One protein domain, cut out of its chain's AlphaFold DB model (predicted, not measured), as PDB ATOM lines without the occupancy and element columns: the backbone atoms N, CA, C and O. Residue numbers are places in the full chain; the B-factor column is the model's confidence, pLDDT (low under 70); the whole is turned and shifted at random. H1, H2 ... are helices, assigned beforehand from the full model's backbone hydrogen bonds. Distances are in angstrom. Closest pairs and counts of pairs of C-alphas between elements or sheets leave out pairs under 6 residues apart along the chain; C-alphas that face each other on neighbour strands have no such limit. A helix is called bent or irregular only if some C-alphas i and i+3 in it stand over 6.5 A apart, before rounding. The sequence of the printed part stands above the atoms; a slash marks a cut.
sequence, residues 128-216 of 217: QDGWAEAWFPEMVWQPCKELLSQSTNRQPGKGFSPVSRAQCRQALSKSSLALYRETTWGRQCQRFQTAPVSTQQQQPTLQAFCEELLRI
ATOM      1  N   GLN A 128     -39.456  17.736  22.036       90.19
ATOM      2  CA  GLN A 128     -38.191  17.424  22.700       90.19
ATOM      3  C   GLN A 128     -38.277  17.564  24.226       90.19
ATOM      4  O   GLN A 128     -37.641  16.791  24.945       90.19
ATOM      5  N   ASP A 129     -39.053  18.530  24.720       91.25
ATOM      6  CA  ASP A 129     -39.294  18.710  26.154       91.25
ATOM      7  C   ASP A 129     -40.207  17.606  26.696       91.25
ATOM      8  O   ASP A 129     -39.962  17.097  27.788       91.25
ATOM      9  N   GLY A 130     -41.210  17.186  25.912       91.88
ATOM     10  CA  GLY A 130     -42.064  16.040  26.232       91.88
ATOM     11  C   GLY A 130     -41.267  14.741  26.358       91.88
ATOM     12  O   GLY A 130     -41.396  14.022  27.348       91.88
ATOM     13  N   TRP A 131     -40.361  14.490  25.410       91.12
ATOM     14  CA  TRP A 131     -39.418  13.376  25.487       91.12
ATOM     15  C   TRP A 131     -38.517  13.475  26.724       91.12
ATOM     16  O   TRP A 131     -38.388  12.513  27.481       91.12
ATOM     17  N   ALA A 132     -37.916  14.645  26.971       87.88
ATOM     18  CA  ALA A 132     -37.033  14.843  28.119       87.88
ATOM     19  C   ALA A 132     -37.761  14.637  29.456       87.88
ATOM     20  O   ALA A 132     -37.176  14.089  30.389       87.88
ATOM     21  N   GLU A 133     -39.029  15.045  29.548       90.31
ATOM     22  CA  GLU A 133     -39.866  14.776  30.713       90.31
ATOM     23  C   GLU A 133     -40.154  13.281  30.864       90.31
ATOM     24  O   GLU A 133     -39.933  12.744  31.944       90.31
ATOM     25  N   ALA A 134     -40.606  12.589  29.817       90.38
ATOM     26  CA  ALA A 134     -40.966  11.170  29.910       90.38
ATOM     27  C   ALA A 134     -39.809  10.287  30.410       90.38
ATOM     28  O   ALA A 134     -40.034   9.300  31.108       90.38
ATOM     29  N   TRP A 135     -38.572  10.681  30.111       86.56
ATOM     30  CA  TRP A 135     -37.358   9.960  30.495       86.56
ATOM     31  C   TRP A 135     -36.577  10.627  31.641       86.56
ATOM     32  O   TRP A 135     -35.424  10.272  31.892       86.56
ATOM     33  N   PHE A 136     -37.181  11.594  32.341       89.25
ATOM     34  CA  PHE A 136     -36.454  12.530  33.200       89.25
ATOM     35  C   PHE A 136     -35.570  11.882  34.280       89.25
ATOM     36  O   PHE A 136     -34.398  12.246  34.328       89.25
ATOM     37  N   PRO A 137     -36.027  10.939  35.130       87.81
ATOM     38  CA  PRO A 137     -35.226  10.464  36.260       87.81
ATOM     39  C   PRO A 137     -33.919   9.803  35.816       87.81
ATOM     40  O   PRO A 137     -32.848  10.134  36.328       87.81
ATOM     41  N   GLU A 138     -34.010   8.924  34.819       82.81
ATOM     42  CA  GLU A 138     -32.883   8.111  34.353       82.81
ATOM     43  C   GLU A 138     -32.009   8.855  33.337       82.81
ATOM     44  O   GLU A 138     -30.784   8.775  33.393       82.81
ATOM     45  N   MET A 139     -32.616   9.608  32.411       83.56
ATOM     46  CA  MET A 139     -31.892  10.195  31.275       83.56
ATOM     47  C   MET A 139     -31.504  11.661  31.486       83.56
ATOM     48  O   MET A 139     -30.655  12.172  30.756       83.56
ATOM     49  N   VAL A 140     -32.097  12.349  32.468       87.31
ATOM     50  CA  VAL A 140     -31.843  13.778  32.715       87.31
ATOM     51  C   VAL A 140     -31.393  14.032  34.149       87.31
ATOM     52  O   VAL A 140     -30.294  14.541  34.352       87.31
ATOM     53  N   TRP A 141     -32.194  13.673  35.151       91.62
ATOM     54  CA  TRP A 141     -31.965  14.014  36.554       91.62
ATOM     55  C   TRP A 141     -30.652  13.439  37.086       91.62
ATOM     56  O   TRP A 141     -29.782  14.204  37.514       91.62
ATOM     57  N   GLN A 142     -30.476  12.117  37.007       88.88
ATOM     58  CA  GLN A 142     -29.275  11.455  37.514       88.88
ATOM     59  C   GLN A 142     -28.007  11.907  36.753       88.88
ATOM     60  O   GLN A 142     -27.081  12.406  37.406       88.88
ATOM     61  N   PRO A 143     -27.964  11.886  35.400       87.25
ATOM     62  CA  PRO A 143     -26.809  12.388  34.651       87.25
ATOM     63  C   PRO A 143     -26.482  13.860  34.935       87.25
ATOM     64  O   PRO A 143     -25.312  14.234  35.045       87.25
ATOM     65  N   CYS A 144     -27.495  14.719  35.095       88.81
ATOM     66  CA  CYS A 144     -27.264  16.129  35.392       88.81
ATOM     67  C   CYS A 144     -26.726  16.369  36.796       88.81
ATOM     68  O   CYS A 144     -25.864  17.237  36.968       88.81
ATOM     69  N   LYS A 145     -27.175  15.606  37.795       89.00
ATOM     70  CA  LYS A 145     -26.599  15.684  39.144       89.00
ATOM     71  C   LYS A 145     -25.135  15.262  39.150       89.00
ATOM     72  O   LYS A 145     -24.311  15.941  39.766       89.00
ATOM     73  N   GLU A 146     -24.792  14.203  38.422       87.25
ATOM     74  CA  GLU A 146     -23.407  13.745  38.270       87.25
ATOM     75  C   GLU A 146     -22.529  14.768  37.545       87.25
ATOM     76  O   GLU A 146     -21.423  15.066  37.994       87.25
ATOM     77  N   LEU A 147     -23.015  15.356  36.451       85.56
ATOM     78  CA  LEU A 147     -22.263  16.373  35.716       85.56
ATOM     79  C   LEU A 147     -22.039  17.637  36.558       85.56
ATOM     80  O   LEU A 147     -20.962  18.240  36.522       85.56
ATOM     81  N   LEU A 148     -23.055  18.071  37.306       87.69
ATOM     82  CA  LEU A 148     -22.967  19.287  38.109       87.69
ATOM     83  C   LEU A 148     -22.116  19.115  39.372       87.69
ATOM     84  O   LEU A 148     -21.537  20.115  39.803       87.69
ATOM     85  N   SER A 149     -21.983  17.899  39.912       86.62
ATOM     86  CA  SER A 149     -21.134  17.610  41.080       86.62
ATOM     87  C   SER A 149     -19.635  17.543  40.757       86.62
ATOM     88  O   SER A 149     -18.802  17.723  41.647       86.62
ATOM     89  N   GLN A 150     -19.261  17.339  39.490       80.00
ATOM     90  CA  GLN A 150     -17.859  17.273  39.068       80.00
ATOM     91  C   GLN A 150     -17.196  18.664  39.061       80.00
ATOM     92  O   GLN A 150     -17.696  19.612  38.448       80.00
ATOM     93  N   SER A 151     -16.033  18.782  39.715       66.88
ATOM     94  CA  SER A 151     -15.279  20.041  39.856       66.88
ATOM     95  C   SER A 151     -14.622  20.525  38.558       66.88
ATOM     96  O   SER A 151     -14.365  21.716  38.404       66.88
ATOM     97  N   THR A 152     -14.387  19.627  37.601       62.22
ATOM     98  CA  THR A 152     -13.799  19.927  36.292       62.22
ATOM     99  C   THR A 152     -14.768  19.572  35.166       62.22
ATOM    100  O   THR A 152     -15.660  18.740  35.331       62.22
ATOM    101  N   ASN A 153     -14.631  20.236  34.013       54.56
ATOM    102  CA  ASN A 153     -15.408  19.947  32.804       54.56
ATOM    103  C   ASN A 153     -14.997  18.584  32.223       54.56
ATOM    104  O   ASN A 153     -14.276  18.514  31.229       54.56
ATOM    105  N   ARG A 154     -15.440  17.489  32.837       51.16
ATOM    106  CA  ARG A 154     -15.453  16.189  32.171       51.16
ATOM    107  C   ARG A 154     -16.603  16.208  31.174       51.16
ATOM    108  O   ARG A 154     -17.726  16.565  31.526       51.16
ATOM    109  N   GLN A 155     -16.317  15.869  29.920       51.75
ATOM    110  CA  GLN A 155     -17.397  15.605  28.981       51.75
ATOM    111  C   GLN A 155     -18.185  14.391  29.491       51.75
ATOM    112  O   GLN A 155     -17.552  13.426  29.938       51.75
ATOM    113  N   PRO A 156     -19.529  14.442  29.486       49.97
ATOM    114  CA  PRO A 156     -20.344  13.311  29.903       49.97
ATOM    115  C   PRO A 156     -19.927  12.055  29.128       49.97
ATOM    116  O   PRO A 156     -19.602  12.119  27.938       49.97
ATOM    117  N   GLY A 157     -19.867  10.919  29.830       48.62
ATOM    118  CA  GLY A 157     -19.570   9.623  29.222       48.62
ATOM    119  C   GLY A 157     -20.561   9.300  28.101       48.62
ATOM    120  O   GLY A 157     -21.645   9.871  28.049       48.62
ATOM    121  N   LYS A 158     -20.175   8.398  27.189       41.44
ATOM    122  CA  LYS A 158     -20.984   7.984  26.030       41.44
ATOM    123  C   LYS A 158     -22.378   7.505  26.476       41.44
ATOM    124  O   LYS A 158     -22.549   6.347  26.837       41.44
ATOM    125  N   GLY A 159     -23.351   8.404  26.424       48.34
ATOM    126  CA  GLY A 159     -24.768   8.215  26.714       48.34
ATOM    127  C   GLY A 159     -25.565   9.252  25.922       48.34
ATOM    128  O   GLY A 159     -24.997  10.243  25.462       48.34
ATOM    129  N   PHE A 160     -26.844   8.982  25.662       48.28
ATOM    130  CA  PHE A 160     -27.665   9.761  24.732       48.28
ATOM    131  C   PHE A 160     -27.722  11.262  25.101       48.28
ATOM    132  O   PHE A 160     -28.344  11.654  26.080       48.28
ATOM    133  N   SER A 161     -27.126  12.073  24.218       50.88
ATOM    134  CA  SER A 161     -27.139  13.541  24.114       50.88
ATOM    135  C   SER A 161     -26.208  14.349  25.050       50.88
ATOM    136  O   SER A 161     -26.168  14.124  26.259       50.88
ATOM    137  N   PRO A 162     -25.456  15.339  24.515       51.78
ATOM    138  CA  PRO A 162     -24.591  16.208  25.305       51.78
ATOM    139  C   PRO A 162     -25.436  17.207  26.100       51.78
ATOM    140  O   PRO A 162     -25.737  18.300  25.623       51.78
ATOM    141  N   VAL A 163     -25.806  16.862  27.333       69.06
ATOM    142  CA  VAL A 163     -26.409  17.848  28.234       69.06
ATOM    143  C   VAL A 163     -25.299  18.766  28.742       69.06
ATOM    144  O   VAL A 163     -24.407  18.361  29.486       69.06
ATOM    145  N   SER A 164     -25.304  20.021  28.302       80.94
ATOM    146  CA  SER A 164     -24.398  21.039  28.835       80.94
ATOM    147  C   SER A 164     -24.718  21.327  30.306       80.94
ATOM    148  O   SER A 164     -25.857  21.197  30.755       80.94
ATOM    149  N   ARG A 165     -23.739  21.828  31.073       85.31
ATOM    150  CA  ARG A 165     -23.987  22.266  32.462       85.31
ATOM    151  C   ARG A 165     -25.097  23.320  32.549       85.31
ATOM    152  O   ARG A 165     -25.817  23.354  33.540       85.31
ATOM    153  N   ALA A 166     -25.242  24.173  31.532       85.88
ATOM    154  CA  ALA A 166     -26.319  25.159  31.464       85.88
ATOM    155  C   ALA A 166     -27.694  24.488  31.323       85.88
ATOM    156  O   ALA A 166     -28.593  24.790  32.104       85.88
ATOM    157  N   GLN A 167     -27.830  23.525  30.406       84.88
ATOM    158  CA  GLN A 167     -29.057  22.733  30.259       84.88
ATOM    159  C   GLN A 167     -29.378  21.951  31.535       84.88
ATOM    160  O   GLN A 167     -30.520  21.969  31.976       84.88
ATOM    161  N   CYS A 168     -28.377  21.360  32.194       88.44
ATOM    162  CA  CYS A 168     -28.588  20.674  33.468       88.44
ATOM    163  C   CYS A 168     -29.055  21.606  34.587       88.44
ATOM    164  O   CYS A 168     -29.957  21.255  35.341       88.44
ATOM    165  N   ARG A 169     -28.483  22.812  34.697       90.94
ATOM    166  CA  ARG A 169     -28.956  23.811  35.672       90.94
ATOM    167  C   ARG A 169     -30.396  24.225  35.403       90.94
ATOM    168  O   ARG A 169     -31.141  24.428  36.354       90.94
ATOM    169  N   GLN A 170     -30.776  24.348  34.134       88.56
ATOM    170  CA  GLN A 170     -32.149  24.664  33.762       88.56
ATOM    171  C   GLN A 170     -33.096  23.508  34.104       88.56
ATOM    172  O   GLN A 170     -34.102  23.736  34.769       88.56
ATOM    173  N   ALA A 171     -32.756  22.278  33.715       88.56
ATOM    174  CA  ALA A 171     -33.556  21.078  33.976       88.56
ATOM    175  C   ALA A 171     -33.758  20.815  35.479       88.56
ATOM    176  O   ALA A 171     -34.846  20.430  35.897       88.56
ATOM    177  N   LEU A 172     -32.732  21.081  36.295       91.56
ATOM    178  CA  LEU A 172     -32.765  20.954  37.758       91.56
ATOM    179  C   LEU A 172     -33.130  22.265  38.477       91.56
ATOM    180  O   LEU A 172     -32.933  22.397  39.685       91.56
ATOM    181  N   SER A 173     -33.631  23.267  37.752       91.38
ATOM    182  CA  SER A 173     -34.075  24.521  38.359       91.38
ATOM    183  C   SER A 173     -35.332  24.307  39.207       91.38
ATOM    184  O   SER A 173     -36.145  23.422  38.932       91.38
ATOM    185  N   LYS A 174     -35.547  25.172  40.210       91.25
ATOM    186  CA  LYS A 174     -36.758  25.128  41.048       91.25
ATOM    187  C   LYS A 174     -38.044  25.173  40.217       91.25
ATOM    188  O   LYS A 174     -38.977  24.445  40.519       91.25
ATOM    189  N   SER A 175     -38.082  25.997  39.168       89.31
ATOM    190  CA  SER A 175     -39.246  26.121  38.285       89.31
ATOM    191  C   SER A 175     -39.509  24.855  37.472       89.31
ATOM    192  O   SER A 175     -40.658  24.449  37.345       89.31
ATOM    193  N   SER A 176     -38.463  24.212  36.945       90.56
ATOM    194  CA  SER A 176     -38.618  22.967  36.183       90.56
ATOM    195  C   SER A 176     -39.089  21.825  37.076       90.56
ATOM    196  O   SER A 176     -40.016  21.109  36.719       90.56
ATOM    197  N   LEU A 177     -38.512  21.698  38.270       92.94
ATOM    198  CA  LEU A 177     -38.918  20.662  39.216       92.94
ATOM    199  C   LEU A 177     -40.330  20.904  39.776       92.94
ATOM    200  O   LEU A 177     -41.088  19.950  39.931       92.94
ATOM    201  N   ALA A 178     -40.720  22.163  40.009       92.06
ATOM    202  CA  ALA A 178     -42.100  22.506  40.360       92.06
ATOM    203  C   ALA A 178     -43.081  22.092  39.252       92.06
ATOM    204  O   ALA A 178     -44.130  21.523  39.548       92.06
ATOM    205  N   LEU A 179     -42.715  22.290  37.979       91.75
ATOM    206  CA  LEU A 179     -43.521  21.808  36.861       91.75
ATOM    207  C   LEU A 179     -43.632  20.276  36.857       91.75
ATOM    208  O   LEU A 179     -44.745  19.760  36.800       91.75
ATOM    209  N   TYR A 180     -42.519  19.547  36.999       93.25
ATOM    210  CA  TYR A 180     -42.541  18.077  37.037       93.25
ATOM    211  C   TYR A 180     -43.371  17.506  38.190       93.25
ATOM    212  O   TYR A 180     -43.936  16.417  38.069       93.25
ATOM    213  N   ARG A 181     -43.484  18.247  39.299       92.81
ATOM    214  CA  ARG A 181     -44.353  17.900  40.430       92.81
ATOM    215  C   ARG A 181     -45.843  18.066  40.112       92.81
ATOM    216  O   ARG A 181     -46.666  17.401  40.732       92.81
ATOM    217  N   GLU A 182     -46.206  18.918  39.160       91.62
ATOM    218  CA  GLU A 182     -47.590  19.048  38.692       91.62
ATOM    219  C   GLU A 182     -47.914  18.111  37.517       91.62
ATOM    220  O   GLU A 182     -49.082  17.812  37.277       91.62
ATOM    221  N   THR A 183     -46.907  17.627  36.789       93.38
ATOM    222  CA  THR A 183     -47.088  16.783  35.601       93.38
ATOM    223  C   THR A 183     -46.859  15.294  35.904       93.38
ATOM    224  O   THR A 183     -47.304  14.769  36.931       93.38
ATOM    225  N   THR A 184     -46.269  14.553  34.962       92.44
ATOM    226  CA  THR A 184     -46.090  13.094  34.992       92.44
ATOM    227  C   THR A 184     -45.494  12.616  36.308       92.44
ATOM    228  O   THR A 184     -46.048  11.732  36.967       92.44
ATOM    229  N   TRP A 185     -44.390  13.234  36.720       93.50
ATOM    230  CA  TRP A 185     -43.577  12.725  37.814       93.50
ATOM    231  C   TRP A 185     -44.157  12.986  39.191       93.50
ATOM    232  O   TRP A 185     -44.019  12.131  40.056       93.50
ATOM    233  N   GLY A 186     -44.884  14.083  39.402       91.88
ATOM    234  CA  GLY A 186     -45.600  14.302  40.657       91.88
ATOM    235  C   GLY A 186     -46.569  13.170  40.976       91.88
ATOM    236  O   GLY A 186     -46.517  12.585  42.059       91.88
ATOM    237  N   ARG A 187     -47.394  12.792  39.991       88.94
ATOM    238  CA  ARG A 187     -48.330  11.665  40.115       88.94
ATOM    239  C   ARG A 187     -47.614  10.331  40.264       88.94
ATOM    240  O   ARG A 187     -47.998   9.531  41.116       88.94
ATOM    241  N   GLN A 188     -46.594  10.072  39.444       91.44
ATOM    242  CA  GLN A 188     -45.847   8.817  39.533       91.44
ATOM    243  C   GLN A 188     -45.151   8.679  40.887       91.44
ATOM    244  O   GLN A 188     -45.254   7.626  41.506       91.44
ATOM    245  N   CYS A 189     -44.546   9.745  41.405       94.12
ATOM    246  CA  CYS A 189     -43.897   9.734  42.708       94.12
ATOM    247  C   CYS A 189     -44.881   9.568  43.867       94.12
ATOM    248  O   CYS A 189     -44.591   8.826  44.802       94.12
ATOM    249  N   GLN A 190     -46.070  10.174  43.798       91.56
ATOM    250  CA  GLN A 190     -47.132   9.925  44.780       91.56
ATOM    251  C   GLN A 190     -47.579   8.455  44.778       91.56
ATOM    252  O   GLN A 190     -47.719   7.857  45.842       91.56
ATOM    253  N   ARG A 191     -47.762   7.851  43.594       89.94
ATOM    254  CA  ARG A 191     -48.086   6.417  43.459       89.94
ATOM    255  C   ARG A 191     -46.937   5.525  43.935       89.94
ATOM    256  O   ARG A 191     -47.171   4.489  44.543       89.94
ATOM    257  N   PHE A 192     -45.699   5.926  43.676       91.69
ATOM    258  CA  PHE A 192     -44.514   5.182  44.085       91.69
ATOM    259  C   PHE A 192     -44.350   5.163  45.610       91.69
ATOM    260  O   PHE A 192     -44.030   4.121  46.173       91.69
ATOM    261  N   GLN A 193     -44.651   6.270  46.299       89.44
ATOM    262  CA  GLN A 193     -44.598   6.336  47.766       89.44
ATOM    263  C   GLN A 193     -45.588   5.397  48.463       89.44
ATOM    264  O   GLN A 193     -45.337   4.983  49.593       89.44
ATOM    265  N   THR A 194     -46.699   5.050  47.808       90.56
ATOM    266  CA  THR A 194     -47.680   4.095  48.342       90.56
ATOM    267  C   THR A 194     -47.407   2.649  47.919       90.56
ATOM    268  O   THR A 194     -48.073   1.738  48.412       90.56
ATOM    269  N   ALA A 195     -46.425   2.411  47.041       90.00
ATOM    270  CA  ALA A 195     -46.027   1.070  46.629       90.00
ATOM    271  C   ALA A 195     -45.296   0.319  47.763       90.00
ATOM    272  O   ALA A 195     -44.684   0.955  48.627       90.00
ATOM    273  N   PRO A 196     -45.302  -1.029  47.768       93.44
ATOM    274  CA  PRO A 196     -44.561  -1.819  48.750       93.44
ATOM    275  C   PRO A 196     -43.074  -1.447  48.806       93.44
ATOM    276  O   PRO A 196     -42.444  -1.221  47.774       93.44
ATOM    277  N   VAL A 197     -42.481  -1.464  50.004       88.50
ATOM    278  CA  VAL A 197     -41.058  -1.124  50.214       88.50
ATOM    279  C   VAL A 197     -40.126  -1.977  49.346       88.50
ATOM    280  O   VAL A 197     -39.138  -1.471  48.824       88.50
ATOM    281  N   SER A 198     -40.461  -3.252  49.128       87.69
ATOM    282  CA  SER A 198     -39.702  -4.140  48.241       87.69
ATOM    283  C   SER A 198     -39.662  -3.644  46.793       87.69
ATOM    284  O   SER A 198     -38.624  -3.748  46.147       87.69
ATOM    285  N   THR A 199     -40.758  -3.070  46.290       85.25
ATOM    286  CA  THR A 199     -40.820  -2.445  44.961       85.25
ATOM    287  C   THR A 199     -39.990  -1.168  44.925       85.25
ATOM    288  O   THR A 199     -39.273  -0.935  43.955       85.25
ATOM    289  N   GLN A 200     -40.029  -0.369  45.995       86.19
ATOM    290  CA  GLN A 200     -39.246   0.865  46.062       86.19
ATOM    291  C   GLN A 200     -37.737   0.580  46.035       86.19
ATOM    292  O   GLN A 200     -36.999   1.178  45.256       86.19
ATOM    293  N   GLN A 201     -37.292  -0.419  46.802       86.56
ATOM    294  CA  GLN A 201     -35.889  -0.847  46.861       86.56
ATOM    295  C   GLN A 201     -35.353  -1.400  45.532       86.56
ATOM    296  O   GLN A 201     -34.145  -1.368  45.300       86.56
ATOM    297  N   GLN A 202     -36.225  -1.894  44.650       90.88
ATOM    298  CA  GLN A 202     -35.846  -2.364  43.313       90.88
ATOM    299  C   GLN A 202     -35.604  -1.217  42.316       90.88
ATOM    300  O   GLN A 202     -35.066  -1.467  41.239       90.88
ATOM    301  N   GLN A 203     -35.976   0.026  42.653       88.69
ATOM    302  CA  GLN A 203     -35.877   1.195  41.771       88.69
ATOM    303  C   GLN A 203     -35.200   2.383  42.489       88.69
ATOM    304  O   GLN A 203     -35.838   3.405  42.751       88.69
ATOM    305  N   PRO A 204     -33.898   2.274  42.815       88.50
ATOM    306  CA  PRO A 204     -33.206   3.242  43.669       88.50
ATOM    307  C   PRO A 204     -33.114   4.651  43.063       88.50
ATOM    308  O   PRO A 204     -33.245   5.631  43.798       88.50
ATOM    309  N   THR A 205     -32.931   4.782  41.742       88.50
ATOM    310  CA  THR A 205     -32.916   6.094  41.068       88.50
ATOM    311  C   THR A 205     -34.271   6.784  41.194       88.50
ATOM    312  O   THR A 205     -34.336   7.941  41.611       88.50
ATOM    313  N   LEU A 206     -35.361   6.063  40.897       90.19
ATOM    314  CA  LEU A 206     -36.717   6.593  41.012       90.19
ATOM    315  C   LEU A 206     -37.053   6.970  42.458       90.19
ATOM    316  O   LEU A 206     -37.616   8.037  42.689       90.19
ATOM    317  N   GLN A 207     -36.657   6.146  43.432       92.56
ATOM    318  CA  GLN A 207     -36.838   6.464  44.846       92.56
ATOM    319  C   GLN A 207     -36.159   7.788  45.215       92.56
ATOM    320  O   GLN A 207     -36.815   8.688  45.743       92.56
ATOM    321  N   ALA A 208     -34.869   7.932  44.900       92.44
ATOM    322  CA  ALA A 208     -34.112   9.138  45.222       92.44
ATOM    323  C   ALA A 208     -34.680  10.383  44.517       92.44
ATOM    324  O   ALA A 208     -34.791  11.448  45.130       92.44
ATOM    325  N   PHE A 209     -35.086  10.243  43.252       94.56
ATOM    326  CA  PHE A 209     -35.745  11.311  42.508       94.56
ATOM    327  C   PHE A 209     -37.075  11.720  43.153       94.56
ATOM    328  O   PHE A 209     -37.312  12.908  43.357       94.56
ATOM    329  N   CYS A 210     -37.925  10.764  43.527       95.06
ATOM    330  CA  CYS A 210     -39.222  11.058  44.131       95.06
ATOM    331  C   CYS A 210     -39.113  11.692  45.520       95.06
ATOM    332  O   CYS A 210     -39.887  12.596  45.842       95.06
ATOM    333  N   GLU A 211     -38.136  11.276  46.328       92.75
ATOM    334  CA  GLU A 211     -37.827  11.933  47.601       92.75
ATOM    335  C   GLU A 211     -37.395  13.393  47.412       92.75
ATOM    336  O   GLU A 211     -37.755  14.251  48.219       92.75
ATOM    337  N   GLU A 212     -36.632  13.688  46.359       93.06
ATOM    338  CA  GLU A 212     -36.213  15.052  46.029       93.06
ATOM    339  C   GLU A 212     -37.383  15.882  45.491       93.06
ATOM    340  O   GLU A 212     -37.666  16.959  46.018       93.06
ATOM    341  N   LEU A 213     -38.100  15.361  44.491       94.19
ATOM    342  CA  LEU A 213     -39.189  16.059  43.808       94.19
ATOM    343  C   LEU A 213     -40.303  16.465  44.777       94.19
ATOM    344  O   LEU A 213     -40.804  17.586  44.717       94.19
ATOM    345  N   LEU A 214     -40.684  15.572  45.692       91.44
ATOM    346  CA  LEU A 214     -41.803  15.807  46.607       91.44
ATOM    347  C   LEU A 214     -41.452  16.711  47.799       91.44
ATOM    348  O   LEU A 214     -42.365  17.170  48.487       91.44
ATOM    349  N   ARG A 215     -40.163  17.003  48.035       89.50
ATOM    350  CA  ARG A 215     -39.712  17.995  49.034       89.50
ATOM    351  C   ARG A 215     -39.751  19.431  48.518       89.50
ATOM    352  O   ARG A 215     -39.651  20.362  49.316       89.50
ATOM    353  N   ILE A 216     -39.839  19.620  47.206       83.38
ATOM    354  CA  ILE A 216     -39.889  20.947  46.592       83.38
ATOM    355  C   ILE A 216     -41.282  21.515  46.846       83.38
ATOM    356  O   ILE A 216     -42.236  20.806  46.544       83.38
TER     357      ILE A 216
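Overview. This is residues 128 to 216 of the 217 residues of an uncharacterized protein of Leptolyngbya sp (UniProt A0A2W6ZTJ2). What shape do the seven short helices make? They form an elongated body of mostly crossed helices: at one end is the hairpin of H2 and H3 with the long loop of residues 150 to 164, and at the other H5 crosses H7, with H6 at the tip. H4 touches H7 as well, and H1 is near the beginning of H2. What are the counts and the size? The 89 printed residues hold seven named helices, in the order H1 to H7, and no named strand, an all-helix class. The whole is compact, with a radius of gyration of the C-alphas of 13.4 A, and spans 39 by 25 by 22 A.

Arrangement. What does the first helix meet? H1, residues 128 to 134, is close to but not clearly touching H2, residues 136 to 149; their closest C-alphas, of Ala 132 and Val 140, are 7.0 A apart, and they are about perpendicular at 80 degrees. How does the hairpin sit? H2 touches H3, residues 165 to 171, at a steep tilt of 42 degrees, opposite ways; their closest C-alphas, of Cys 144 and Cys 168, are 5.1 A apart. Which helix is the hub? It is H7, residues 204 to 213, which touches H2 at residues 137 to 142 alone, with C-alphas 137 and 206 closest at 6.3 A. H7 also touches H4, residues 174 to 182, with C-alphas 181 and 213 closest at 6.4 A, and H5, residues 184 to 193, with C-alphas 189 and 210 closest at 5.1 A. H6, residues 197 to 201, is close to but not clearly touching H7, with C-alphas 200 and 207 closest at 6.2 A. Do the backbones fit helices? Every O i to N i+4 pair is within hydrogen-bond range in H1, H3, H4, H5, H6 and H7, but 7 of 10 are in H2.

Along the chain. Where does the printed part begin and end? H1 begins at C-alpha 128 at (-38.191, 17.424, 22.700), and H7 ends at C-alpha 213 at (-39.189, 16.059, 43.808). How long are the longer helices? From first to last C-alpha, H2 is 18.0 A, H5 14.5 A, H7 14.1 A and H4 12.6 A. H2 is only just irregular: C-alphas 139 and 142 are 6.9 A apart.

Size, cuts and confidence. How far does it reach? The two C-alphas farthest apart, of Asn 153 and Pro 196, are 39.7 A apart. Which link is long, and is there a cut? The link from H2 to H3 is long, with 15 residues; the other links are tight, and the printed part has no cut. Where is confidence low? The mean pLDDT of the printed part is 84.3, and residues 151 to 163 are under 70.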